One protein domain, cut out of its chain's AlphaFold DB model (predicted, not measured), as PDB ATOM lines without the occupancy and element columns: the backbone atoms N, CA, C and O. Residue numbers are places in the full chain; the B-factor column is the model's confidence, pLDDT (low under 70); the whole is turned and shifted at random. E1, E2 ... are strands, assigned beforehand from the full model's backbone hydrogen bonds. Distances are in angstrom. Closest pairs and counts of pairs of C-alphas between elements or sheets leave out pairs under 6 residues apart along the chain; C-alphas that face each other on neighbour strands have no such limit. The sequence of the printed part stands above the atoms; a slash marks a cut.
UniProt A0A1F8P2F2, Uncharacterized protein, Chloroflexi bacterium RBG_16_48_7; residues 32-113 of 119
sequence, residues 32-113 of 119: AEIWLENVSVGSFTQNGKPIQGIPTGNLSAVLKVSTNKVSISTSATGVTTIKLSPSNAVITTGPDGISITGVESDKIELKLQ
ATOM      1  N   ALA A  32      19.561 -40.851  33.923       67.44
ATOM      2  CA  ALA A  32      18.310 -40.111  33.897       67.44
ATOM      3  C   ALA A  32      17.390 -40.720  32.834       67.44
ATOM      4  O   ALA A  32      17.833 -41.055  31.732       67.44
ATOM      5  N   GLU A  33      16.106 -40.836  33.158       76.81
ATOM      6  CA  GLU A  33      15.072 -41.088  32.161       76.81
ATOM      7  C   GLU A  33      14.462 -39.753  31.748       76.81
ATOM      8  O   GLU A  33      13.925 -39.020  32.578       76.81
ATOM      9  N   ILE A  34      14.557 -39.419  30.462       77.62
ATOM     10  CA  ILE A  34      13.934 -38.214  29.910       77.62
ATOM     11  C   ILE A  34      12.661 -38.642  29.195       77.62
ATOM     12  O   ILE A  34      12.717 -39.448  28.268       77.62
ATOM     13  N   TRP A  35      11.535 -38.080  29.622       79.31
ATOM     14  CA  TRP A  35      10.220 -38.356  29.062       79.31
ATOM     15  C   TRP A  35       9.803 -37.207  28.145       79.31
ATOM     16  O   TRP A  35       9.704 -36.058  28.572       79.31
ATOM     17  N   LEU A  36       9.571 -37.523  26.875       77.81
ATOM     18  CA  LEU A  36       8.930 -36.638  25.910       77.81
ATOM     19  C   LEU A  36       7.498 -37.127  25.747       77.81
ATOM     20  O   LEU A  36       7.277 -38.183  25.163       77.81
ATOM     21  N   GLU A  37       6.537 -36.400  26.302       76.94
ATOM     22  CA  GLU A  37       5.128 -36.789  26.288       76.94
ATOM     23  C   GLU A  37       4.366 -36.107  25.153       76.94
ATOM     24  O   GLU A  37       4.705 -34.997  24.741       76.94
ATOM     25  N   ASN A  38       3.299 -36.762  24.687       66.38
ATOM     26  CA  ASN A  38       2.366 -36.210  23.706       66.38
ATOM     27  C   ASN A  38       3.041 -35.757  22.395       66.38
ATOM     28  O   ASN A  38       2.727 -34.710  21.828       66.38
ATOM     29  N   VAL A  39       4.005 -36.550  21.921       68.12
ATOM     30  CA  VAL A  39       4.726 -36.283  20.678       68.12
ATOM     31  C   VAL A  39       3.908 -36.798  19.497       68.12
ATOM     32  O   VAL A  39       3.516 -37.967  19.471       68.12
ATOM     33  N   SER A  40       3.674 -35.935  18.504       65.12
ATOM     34  CA  SER A  40       3.026 -36.324  17.248       65.12
ATOM     35  C   SER A  40       3.969 -37.188  16.404       65.12
ATOM     36  O   SER A  40       5.066 -36.766  16.040       65.12
ATOM     37  N   VAL A  41       3.537 -38.409  16.081       57.88
ATOM     38  CA  VAL A  41       4.350 -39.442  15.404       57.88
ATOM     39  C   VAL A  41       4.785 -39.041  13.989       57.88
ATOM     40  O   VAL A  41       5.822 -39.497  13.512       57.88
ATOM     41  N   GLY A  42       4.049 -38.142  13.327       57.28
ATOM     42  CA  GLY A  42       4.350 -37.692  11.961       57.28
ATOM     43  C   GLY A  42       5.645 -36.885  11.814       57.28
ATOM     44  O   GLY A  42       6.025 -36.561  10.693       57.28
ATOM     45  N   SER A  43       6.316 -36.554  12.920       58.56
ATOM     46  CA  SER A  43       7.437 -35.615  12.945       58.56
ATOM     47  C   SER A  43       8.638 -36.106  13.771       58.56
ATOM     48  O   SER A  43       9.519 -35.323  14.124       58.56
ATOM     49  N   PHE A  44       8.695 -37.414  14.069       65.06
ATOM     50  CA  PHE A  44       9.786 -38.024  14.830       65.06
ATOM     51  C   PHE A  44      10.859 -38.610  13.907       65.06
ATOM     52  O   PHE A  44      10.613 -39.554  13.150       65.06
ATOM     53  N   THR A  45      12.077 -38.076  13.994       68.12
ATOM     54  CA  THR A  45      13.231 -38.601  13.254       68.12
ATOM     55  C   THR A  45      14.391 -38.917  14.191       68.12
ATOM     56  O   THR A  45      14.680 -38.171  15.127       68.12
ATOM     57  N   GLN A  46      15.080 -40.029  13.926       69.44
ATOM     58  CA  GLN A  46      16.343 -40.367  14.576       69.44
ATOM     59  C   GLN A  46      17.460 -40.251  13.545       69.44
ATOM     60  O   GLN A  46      17.411 -40.896  12.496       69.44
ATOM     61  N   ASN A  47      18.467 -39.417  13.823       69.69
ATOM     62  CA  ASN A  47      19.571 -39.159  12.889       69.69
ATOM     63  C   ASN A  47      19.082 -38.795  11.466       69.69
ATOM     64  O   ASN A  47      19.637 -39.254  10.468       69.69
ATOM     65  N   GLY A  48      17.996 -38.018  11.372       66.94
ATOM     66  CA  GLY A  48      17.405 -37.583  10.103       66.94
ATOM     67  C   GLY A  48      16.595 -38.645   9.348       66.94
ATOM     68  O   GLY A  48      16.156 -38.379   8.232       66.94
ATOM     69  N   LYS A  49      16.375 -39.837   9.923       70.50
ATOM     70  CA  LYS A  49      15.527 -40.882   9.333       70.50
ATOM     71  C   LYS A  49      14.203 -41.008  10.097       70.50
ATOM     72  O   LYS A  49      14.236 -41.014  11.329       70.50
ATOM     73  N   PRO A  50      13.055 -41.149   9.406       67.38
ATOM     74  CA  PRO A  50      11.795 -41.488  10.057       67.38
ATOM     75  C   PRO A  50      11.918 -42.826  10.787       67.38
ATOM     76  O   PRO A  50      12.454 -43.788  10.226       67.38
ATOM     77  N   ILE A  51      11.405 -42.906  12.012       66.81
ATOM     78  CA  ILE A  51      11.284 -44.196  12.695       66.81
ATOM     79  C   ILE A  51      10.059 -44.916  12.124       66.81
ATOM     80  O   ILE A  51       8.930 -44.447  12.255       66.81
ATOM     81  N   GLN A  52      10.286 -46.038  11.444       61.66
ATOM     82  CA  GLN A  52       9.213 -46.826  10.836       61.66
ATOM     83  C   GLN A  52       8.541 -47.759  11.852       61.66
ATOM     84  O   GLN A  52       9.169 -48.195  12.814       61.66
ATOM     85  N   GLY A  53       7.270 -48.096  11.611       57.88
ATOM     86  CA  GLY A  53       6.514 -49.056  12.427       57.88
ATOM     87  C   GLY A  53       5.779 -48.464  13.633       57.88
ATOM     88  O   GLY A  53       5.260 -49.221  14.450       57.88
ATOM     89  N   ILE A  54       5.703 -47.136  13.750       62.03
ATOM     90  CA  ILE A  54       4.970 -46.468  14.832       62.03
ATOM     91  C   ILE A  54       3.527 -46.170  14.377       62.03
ATOM     92  O   ILE A  54       3.348 -45.521  13.343       62.03
ATOM     93  N   PRO A  55       2.493 -46.607  15.121       57.91
ATOM     94  CA  PRO A  55       1.100 -46.254  14.848       57.91
ATOM     95  C   PRO A  55       0.862 -44.740  14.850       57.91
ATOM     96  O   PRO A  55       1.441 -44.012  15.652       57.91
ATOM     97  N   THR A  56      -0.045 -44.264  13.995       58.97
ATOM     98  CA  THR A  56      -0.510 -42.872  14.015       58.97
ATOM     99  C   THR A  56      -1.209 -42.573  15.346       58.97
ATOM    100  O   THR A  56      -2.207 -43.216  15.666       58.97
ATOM    101  N   GLY A  57      -0.700 -41.616  16.124       63.47
ATOM    102  CA  GLY A  57      -1.248 -41.248  17.432       63.47
ATOM    103  C   GLY A  57      -0.294 -40.368  18.240       63.47
ATOM    104  O   GLY A  57       0.731 -39.928  17.722       63.47
ATOM    105  N   ASN A  58      -0.634 -40.124  19.508       66.88
ATOM    106  CA  ASN A  58       0.265 -39.485  20.468       66.88
ATOM    107  C   ASN A  58       1.138 -40.551  21.131       66.88
ATOM    108  O   ASN A  58       0.646 -41.597  21.567       66.88
ATOM    109  N   LEU A  59       2.435 -40.283  21.217       73.31
ATOM    110  CA  LEU A  59       3.400 -41.216  21.777       73.31
ATOM    111  C   LEU A  59       4.239 -40.533  22.859       73.31
ATOM    112  O   LEU A  59       4.532 -39.340  22.773       73.31
ATOM    113  N   SER A  60       4.622 -41.302  23.872       76.50
ATOM    114  CA  SER A  60       5.675 -40.917  24.801       76.50
ATOM    115  C   SER A  60       6.994 -41.552  24.358       76.50
ATOM    116  O   SER A  60       7.056 -42.764  24.157       76.50
ATOM    117  N   ALA A  61       8.056 -40.762  24.219       78.38
ATOM    118  CA  ALA A  61       9.407 -41.271  24.001       78.38
ATOM    119  C   ALA A  61      10.212 -41.162  25.300       78.38
ATOM    120  O   ALA A  61      10.274 -40.094  25.908       78.38
ATOM    121  N   VAL A  62      10.823 -42.266  25.721       85.06
ATOM    122  CA  VAL A  62      11.662 -42.344  26.917       85.06
ATOM    123  C   VAL A  62      13.106 -42.554  26.484       85.06
ATOM    124  O   VAL A  62      13.436 -43.567  25.869       85.06
ATOM    125  N   LEU A  63      13.974 -41.598  26.803       85.31
ATOM    126  CA  LEU A  63      15.409 -41.705  26.555       85.31
ATOM    127  C   LEU A  63      16.095 -42.149  27.844       85.31
ATOM    128  O   LEU A  63      16.052 -41.436  28.848       85.31
ATOM    129  N   LYS A  64      16.754 -43.307  27.797       85.00
ATOM    130  CA  LYS A  64      17.533 -43.862  28.913       85.00
ATOM    131  C   LYS A  64      18.999 -43.485  28.741       85.00
ATOM    132  O   LYS A  64      19.753 -44.199  28.083       85.00
ATOM    133  N   VAL A  65      19.402 -42.342  29.298       83.50
ATOM    134  CA  VAL A  65      20.739 -41.769  29.074       83.50
ATOM    135  C   VAL A  65      21.384 -41.263  30.361       83.50
ATOM    136  O   VAL A  65      20.739 -40.668  31.223       83.50
ATOM    137  N   SER A  66      22.699 -41.433  30.481       81.81
ATOM    138  CA  SER A  66      23.464 -40.858  31.590       81.81
ATOM    139  C   SER A  66      23.485 -39.336  31.481       81.81
ATOM    140  O   SER A  66      24.060 -38.783  30.542       81.81
ATOM    141  N   THR A  67      22.856 -38.649  32.435       81.25
ATOM    142  CA  THR A  67      22.759 -37.189  32.415       81.25
ATOM    143  C   THR A  67      22.931 -36.615  33.810       81.25
ATOM    144  O   THR A  67      22.202 -36.968  34.726       81.25
ATOM    145  N   ASN A  68      23.869 -35.683  33.953       82.38
ATOM    146  CA  ASN A  68      24.068 -34.881  35.157       82.38
ATOM    147  C   ASN A  68      23.730 -33.397  34.945       82.38
ATOM    148  O   ASN A  68      23.608 -32.650  35.912       82.38
ATOM    149  N   LYS A  69      23.585 -32.963  33.688       82.38
ATOM    150  CA  LYS A  69      23.251 -31.588  33.331       82.38
ATOM    151  C   LYS A  69      22.325 -31.561  32.125       82.38
ATOM    152  O   LYS A  69      22.624 -32.169  31.098       82.38
ATOM    153  N   VAL A  70      21.257 -30.780  32.250       89.06
ATOM    154  CA  VAL A  70      20.320 -30.462  31.171       89.06
ATOM    155  C   VAL A  70      20.488 -28.988  30.820       89.06
ATOM    156  O   VAL A  70      20.424 -28.127  31.693       89.06
ATOM    157  N   SER A  71      20.734 -28.693  29.547       91.12
ATOM    158  CA  SER A  71      20.785 -27.326  29.025       91.12
ATOM    159  C   SER A  71      19.664 -27.137  28.019       91.12
ATOM    160  O   SER A  71      19.572 -27.894  27.058       91.12
ATOM    161  N   ILE A  72      18.819 -26.136  28.254       91.81
ATOM    162  CA  ILE A  72      17.679 -25.808  27.401       91.81
ATOM    163  C   ILE A  72      17.919 -24.422  26.814       91.81
ATOM    164  O   ILE A  72      18.218 -23.478  27.545       91.81
ATOM    165  N   SER A  73      17.789 -24.298  25.500       91.75
ATOM    166  CA  SER A  73      17.862 -23.020  24.795       91.75
ATOM    167  C   SER A  73      16.794 -22.953  23.718       91.75
ATOM    168  O   SER A  73      16.619 -23.927  22.987       91.75
ATOM    169  N   THR A  74      16.143 -21.806  23.565       90.62
ATOM    170  CA  THR A  74      15.147 -21.576  22.514       90.62
ATOM    171  C   THR A  74      15.655 -20.503  21.557       90.62
ATOM    172  O   THR A  74      16.121 -19.452  21.997       90.62
ATOM    173  N   SER A  75      15.612 -20.774  20.254       87.81
ATOM    174  CA  SER A  75      15.971 -19.807  19.214       87.81
ATOM    175  C   SER A  75      14.857 -18.774  19.006       87.81
ATOM    176  O   SER A  75      13.693 -19.012  19.327       87.81
ATOM    177  N   ALA A  76      15.185 -17.649  18.364       83.06
ATOM    178  CA  ALA A  76      14.193 -16.656  17.937       83.06
ATOM    179  C   ALA A  76      13.172 -17.212  16.920       83.06
ATOM    180  O   ALA A  76      12.091 -16.657  16.762       83.06
ATOM    181  N   THR A  77      13.505 -18.319  16.248       83.25
ATOM    182  CA  THR A  77      12.634 -19.022  15.295       83.25
ATOM    183  C   THR A  77      11.704 -20.044  15.962       83.25
ATOM    184  O   THR A  77      11.000 -20.766  15.263       83.25
ATOM    185  N   GLY A  78      11.697 -20.128  17.298       82.38
ATOM    186  CA  GLY A  78      10.826 -21.034  18.053       82.38
ATOM    187  C   GLY A  78      11.339 -22.472  18.162       82.38
ATOM    188  O   GLY A  78      10.589 -23.356  18.563       82.38
ATOM    189  N   VAL A  79      12.607 -22.722  17.822       88.62
ATOM    190  CA  VAL A  79      13.234 -24.040  17.974       88.62
ATOM    191  C   VAL A  79      13.835 -24.155  19.368       88.62
ATOM    192  O   VAL A  79      14.755 -23.415  19.718       88.62
ATOM    193  N   THR A  80      13.362 -25.112  20.159       90.94
ATOM    194  CA  THR A  80      13.944 -25.451  21.460       90.94
ATOM    195  C   THR A  80      14.942 -26.591  21.301       90.94
ATOM    196  O   THR A  80      14.675 -27.599  20.659       90.94
ATOM    197  N   THR A  81      16.125 -26.423  21.881       91.50
ATOM    198  CA  THR A  81      17.192 -27.424  21.917       91.50
ATOM    199  C   THR A  81      17.472 -27.800  23.362       91.50
ATOM    200  O   THR A  81      17.746 -26.929  24.188       91.50
ATOM    201  N   ILE A  82      17.433 -29.097  23.649       92.44
ATOM    202  CA  ILE A  82      17.730 -29.703  24.942       92.44
ATOM    203  C   ILE A  82      19.006 -30.530  24.771       92.44
ATOM    204  O   ILE A  82      19.023 -31.508  24.028       92.44
ATOM    205  N   LYS A  83      20.088 -30.133  25.442       92.69
ATOM    206  CA  LYS A  83      21.373 -30.846  25.443       92.69
ATOM    207  C   LYS A  83      21.597 -31.527  26.781       92.69
ATOM    208  O   LYS A  83      21.495 -30.882  27.827       92.69
ATOM    209  N   LEU A  84      21.955 -32.803  26.733       89.62
ATOM    210  CA  LEU A  84      22.213 -33.632  27.902       89.62
ATOM    211  C   LEU A  84      23.708 -33.952  27.983       89.62
ATOM    212  O   LEU A  84      24.332 -34.378  27.011       89.62
ATOM    213  N   SER A  85      24.310 -33.716  29.145       86.31
ATOM    214  CA  SER A  85      25.708 -34.062  29.425       86.31
ATOM    215  C   SER A  85      25.765 -35.053  30.585       86.31
ATOM    216  O   SER A  85      24.965 -34.905  31.510       86.31
ATOM    217  N   PRO A  86      26.683 -36.039  30.579       85.69
ATOM    218  CA  PRO A  86      27.753 -36.271  29.599       85.69
ATOM    219  C   PRO A  86      27.349 -37.094  28.359       85.69
ATOM    220  O   PRO A  86      28.199 -37.326  27.508       85.69
ATOM    221  N   SER A  87      26.091 -37.530  28.231       84.62
ATOM    222  CA  SER A  87      25.642 -38.402  27.127       84.62
ATOM    223  C   SER A  87      25.796 -37.819  25.718       84.62
ATOM    224  O   SER A  87      25.745 -38.575  24.757       84.62
ATOM    225  N   ASN A  88      25.982 -36.502  25.575       87.75
ATOM    226  CA  ASN A  88      25.981 -35.785  24.293       87.75
ATOM    227  C   ASN A  88      24.659 -35.908  23.518       87.75
ATOM    228  O   ASN A  88      24.607 -35.576  22.334       87.75
ATOM    229  N   ALA A  89      23.587 -36.343  24.183       89.62
ATOM    230  CA  ALA A  89      22.268 -36.408  23.584       89.62
ATOM    231  C   ALA A  89      21.739 -34.992  23.323       89.62
ATOM    232  O   ALA A  89      21.804 -34.114  24.193       89.62
ATOM    233  N   VAL A  90      21.196 -34.778  22.128       92.06
ATOM    234  CA  VAL A  90      20.584 -33.512  21.724       92.06
ATOM    235  C   VAL A  90      19.182 -33.791  21.211       92.06
ATOM    236  O   VAL A  90      19.010 -34.521  20.234       92.06
ATOM    237  N   ILE A  91      18.192 -33.191  21.869       90.81
ATOM    238  CA  ILE A  91      16.799 -33.174  21.430       90.81
ATOM    239  C   ILE A  91      16.498 -31.781  20.887       90.81
ATOM    240  O   ILE A  91      16.756 -30.780  21.554       90.81
ATOM    241  N   THR A  92      15.935 -31.706  19.690       90.44
ATOM    242  CA  THR A  92      15.492 -30.455  19.077       90.44
ATOM    243  C   THR A  92      14.005 -30.553  18.788       90.44
ATOM    244  O   THR A  92      13.571 -31.504  18.147       90.44
ATOM    245  N   THR A  93      13.233 -29.580  19.263       87.19
ATOM    246  CA  THR A  93      11.784 -29.489  19.066       87.19
ATOM    247  C   THR A  93      11.445 -28.175  18.374       87.19
ATOM    248  O   THR A  93      11.868 -27.111  18.830       87.19
ATOM    249  N   GLY A  94      10.674 -28.225  17.295       85.06
ATOM    250  CA  GLY A  94      10.275 -27.042  16.538       85.06
ATOM    251  C   GLY A  94       9.079 -27.309  15.621       85.06
ATOM    252  O   GLY A  94       8.423 -28.343  15.765       85.06
ATOM    253  N   PRO A  95       8.800 -26.404  14.667       78.06
ATOM    254  CA  PRO A  95       7.676 -26.534  13.733       78.06
ATOM    255  C   PRO A  95       7.728 -27.823  12.903       78.06
ATOM    256  O   PRO A  95       6.693 -28.410  12.606       78.06
ATOM    257  N   ASP A  96       8.941 -28.281  12.585       76.81
ATOM    258  CA  ASP A  96       9.188 -29.473  11.771       76.81
ATOM    259  C   ASP A  96       9.155 -30.782  12.580       76.81
ATOM    260  O   ASP A  96       9.309 -31.862  12.012       76.81
ATOM    261  N   GLY A  97       8.957 -30.705  13.904       78.81
ATOM    262  CA  GLY A  97       8.858 -31.871  14.776       78.81
ATOM    263  C   GLY A  97       9.926 -31.999  15.844       78.81
ATOM    264  O   GLY A  97      10.468 -31.010  16.342       78.81
ATOM    265  N   ILE A  98      10.191 -33.258  16.207       84.56
ATOM    266  CA  ILE A  98      11.189 -33.645  17.203       84.56
ATOM    267  C   ILE A  98      12.301 -34.451  16.531       84.56
ATOM    268  O   ILE A  98      12.067 -35.483  15.900       84.56
ATOM    269  N   SER A  99      13.535 -33.995  16.720       86.88
ATOM    270  CA  SER A  99      14.750 -34.686  16.299       86.88
ATOM    271  C   SER A  99      15.579 -35.065  17.516       86.88
ATOM    272  O   SER A  99      15.779 -34.246  18.415       86.88
ATOM    273  N   ILE A 100      16.065 -36.306  17.542       88.81
ATOM    274  CA  ILE A 100      16.980 -36.801  18.574       88.81
ATOM    275  C   ILE A 100      18.270 -37.263  17.901       88.81
ATOM    276  O   ILE A 100      18.254 -38.059  16.957       88.81
ATOM    277  N   THR A 101      19.400 -36.774  18.409       89.69
ATOM    278  CA  THR A 101      20.746 -37.132  17.945       89.69
ATOM    279  C   THR A 101      21.670 -37.418  19.127       89.69
ATOM    280  O   THR A 101      21.386 -37.027  20.262       89.69
ATOM    281  N   GLY A 102      22.770 -38.134  18.874       85.44
ATOM    282  CA  GLY A 102      23.734 -38.508  19.918       85.44
ATOM    283  C   GLY A 102      23.238 -39.599  20.876       85.44
ATOM    284  O   GLY A 102      23.820 -39.774  21.939       85.44
ATOM    285  N   VAL A 103      22.171 -40.323  20.514       85.06
ATOM    286  CA  VAL A 103      21.596 -41.427  21.300       85.06
ATOM    287  C   VAL A 103      21.472 -42.671  20.425       85.06
ATOM    288  O   VAL A 103      20.963 -42.601  19.301       85.06
ATOM    289  N   GLU A 104      21.941 -43.806  20.942       82.06
ATOM    290  CA  GLU A 104      21.799 -45.121  20.310       82.06
ATOM    291  C   GLU A 104      20.323 -45.558  20.289       82.06
ATOM    292  O   GLU A 104      19.566 -45.276  21.217       82.06
ATOM    293  N   SER A 105      19.886 -46.237  19.222       77.56
ATOM    294  CA  SER A 105      18.469 -46.604  19.042       77.56
ATOM    295  C   SER A 105      17.926 -47.519  20.142       77.56
ATOM    296  O   SER A 105      16.752 -47.417  20.480       77.56
ATOM    297  N   ASP A 106      18.757 -48.378  20.730       80.56
ATOM    298  CA  ASP A 106      18.376 -49.272  21.833       80.56
ATOM    299  C   ASP A 106      18.130 -48.527  23.161       80.56
ATOM    300  O   ASP A 106      17.556 -49.093  24.093       80.56
ATOM    301  N   LYS A 107      18.539 -47.255  23.263       81.44
ATOM    302  CA  LYS A 107      18.305 -46.382  24.429       81.44
ATOM    303  C   LYS A 107      17.044 -45.531  24.307       81.44
ATOM    304  O   LYS A 107      16.742 -44.769  25.230       81.44
ATOM    305  N   ILE A 108      16.326 -45.640  23.191       81.88
ATOM    306  CA  ILE A 108      15.080 -44.920  22.938       81.88
ATOM    307  C   ILE A 108      13.932 -45.920  23.022       81.88
ATOM    308  O   ILE A 108      13.791 -46.804  22.183       81.88
ATOM    309  N   GLU A 109      13.091 -45.763  24.037       83.06
ATOM    310  CA  GLU A 109      11.880 -46.558  24.194       83.06
ATOM    311  C   GLU A 109      10.666 -45.731  23.775       83.06
ATOM    312  O   GLU A 109      10.458 -44.613  24.247       83.06
ATOM    313  N   LEU A 110       9.851 -46.285  22.882       78.88
ATOM    314  CA  LEU A 110       8.642 -45.645  22.381       78.88
ATOM    315  C   LEU A 110       7.423 -46.292  23.040       78.88
ATOM    316  O   LEU A 110       7.188 -47.488  22.886       78.88
ATOM    317  N   LYS A 111       6.645 -45.497  23.773       78.44
ATOM    318  CA  LYS A 111       5.450 -45.934  24.499       78.44
ATOM    319  C   LYS A 111       4.212 -45.281  23.909       78.44
ATOM    320  O   LYS A 111       3.984 -44.086  24.086       78.44
ATOM    321  N   LEU A 112       3.388 -46.074  23.233       70.00
ATOM    322  CA  LEU A 112       2.079 -45.623  22.764       70.00
ATOM    323  C   LEU A 112       1.229 -45.196  23.958       70.00
ATOM    324  O   LEU A 112       1.017 -45.984  24.884       70.00
ATOM    325  N   GLN A 113       0.713 -43.967  23.923       61.88
ATOM    326  CA  GLN A 113      -0.341 -43.592  24.850       61.88
ATOM    327  C   GLN A 113      -1.600 -44.323  24.397       61.88
ATOM    328  O   GLN A 113      -2.254 -43.939  23.431       61.88
TER     329      GLN A 113
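What this domain is: This is residues 32 to 113 of the 119 residues of an uncharacterized protein of Chloroflexi bacterium RBG_16_48_7 (UniProt A0A1F8P2F2). One twisted sheet folds back on itself at a bend in its longest strand, E3, making two wings that are partly face to face. One wing has E1 and E7 on either side of E3's first part; the other runs from E3's last part through E4, E5 and E6 to short E2. The printed part has 82 residues, no named helix and seven strands, E1 to E7; it is all strand and compact, with radius of gyration of the C-alphas 12.2 A and spans of 32 by 31 by 21 A. The branched sheet is mixed; E3 E4 E5 E6 form a meander, each strand the antiparallel neighbour of the one before.

How they stand to each other: E1, residues 32 to 40, is antiparallel to E3, residues 58 to 74, with N 34 and O 63 3.0 A apart. E2, residues 44 to 46, is parallel to E6, residues 97 to 101, with N 45 and O 98 at 3.2 A. E3 bends by 127 degrees at residue 68. E4, residues 80 to 86, forms a hairpin with E3, N 71 and O 83 at 2.9 A. E5, residues 90 to 94, forms hairpins with E4, N 82 and O 91 at 2.8 A, and with E6, N 92 and O 99 at 2.8 A. E7, residues 108 to 112, is antiparallel to E3, N 60 and O 111 at 2.9 A. E1 lies on one side of E3, E4 and E7 on the other side. The closest C-alphas of E1 and E6, Ser 40 and Gly 97, are 7.7 A apart.

Where its parts are: E1 begins at C-alpha 32, (18.310, -40.111, 33.897), and spans 22.9 A. E3 spans 23.4 A and E4 19.3 A. E7 ends at C-alpha 112, (2.079, -45.623, 22.764).

The domain as a whole: The C-alphas farthest apart, Gly 53 and Ala 76, are 33.8 A apart. The printed part has no cut. The link E2 to E3 is long. Confidence is under 70 at residues 32, 38 to 48, 50 to 58 and 113.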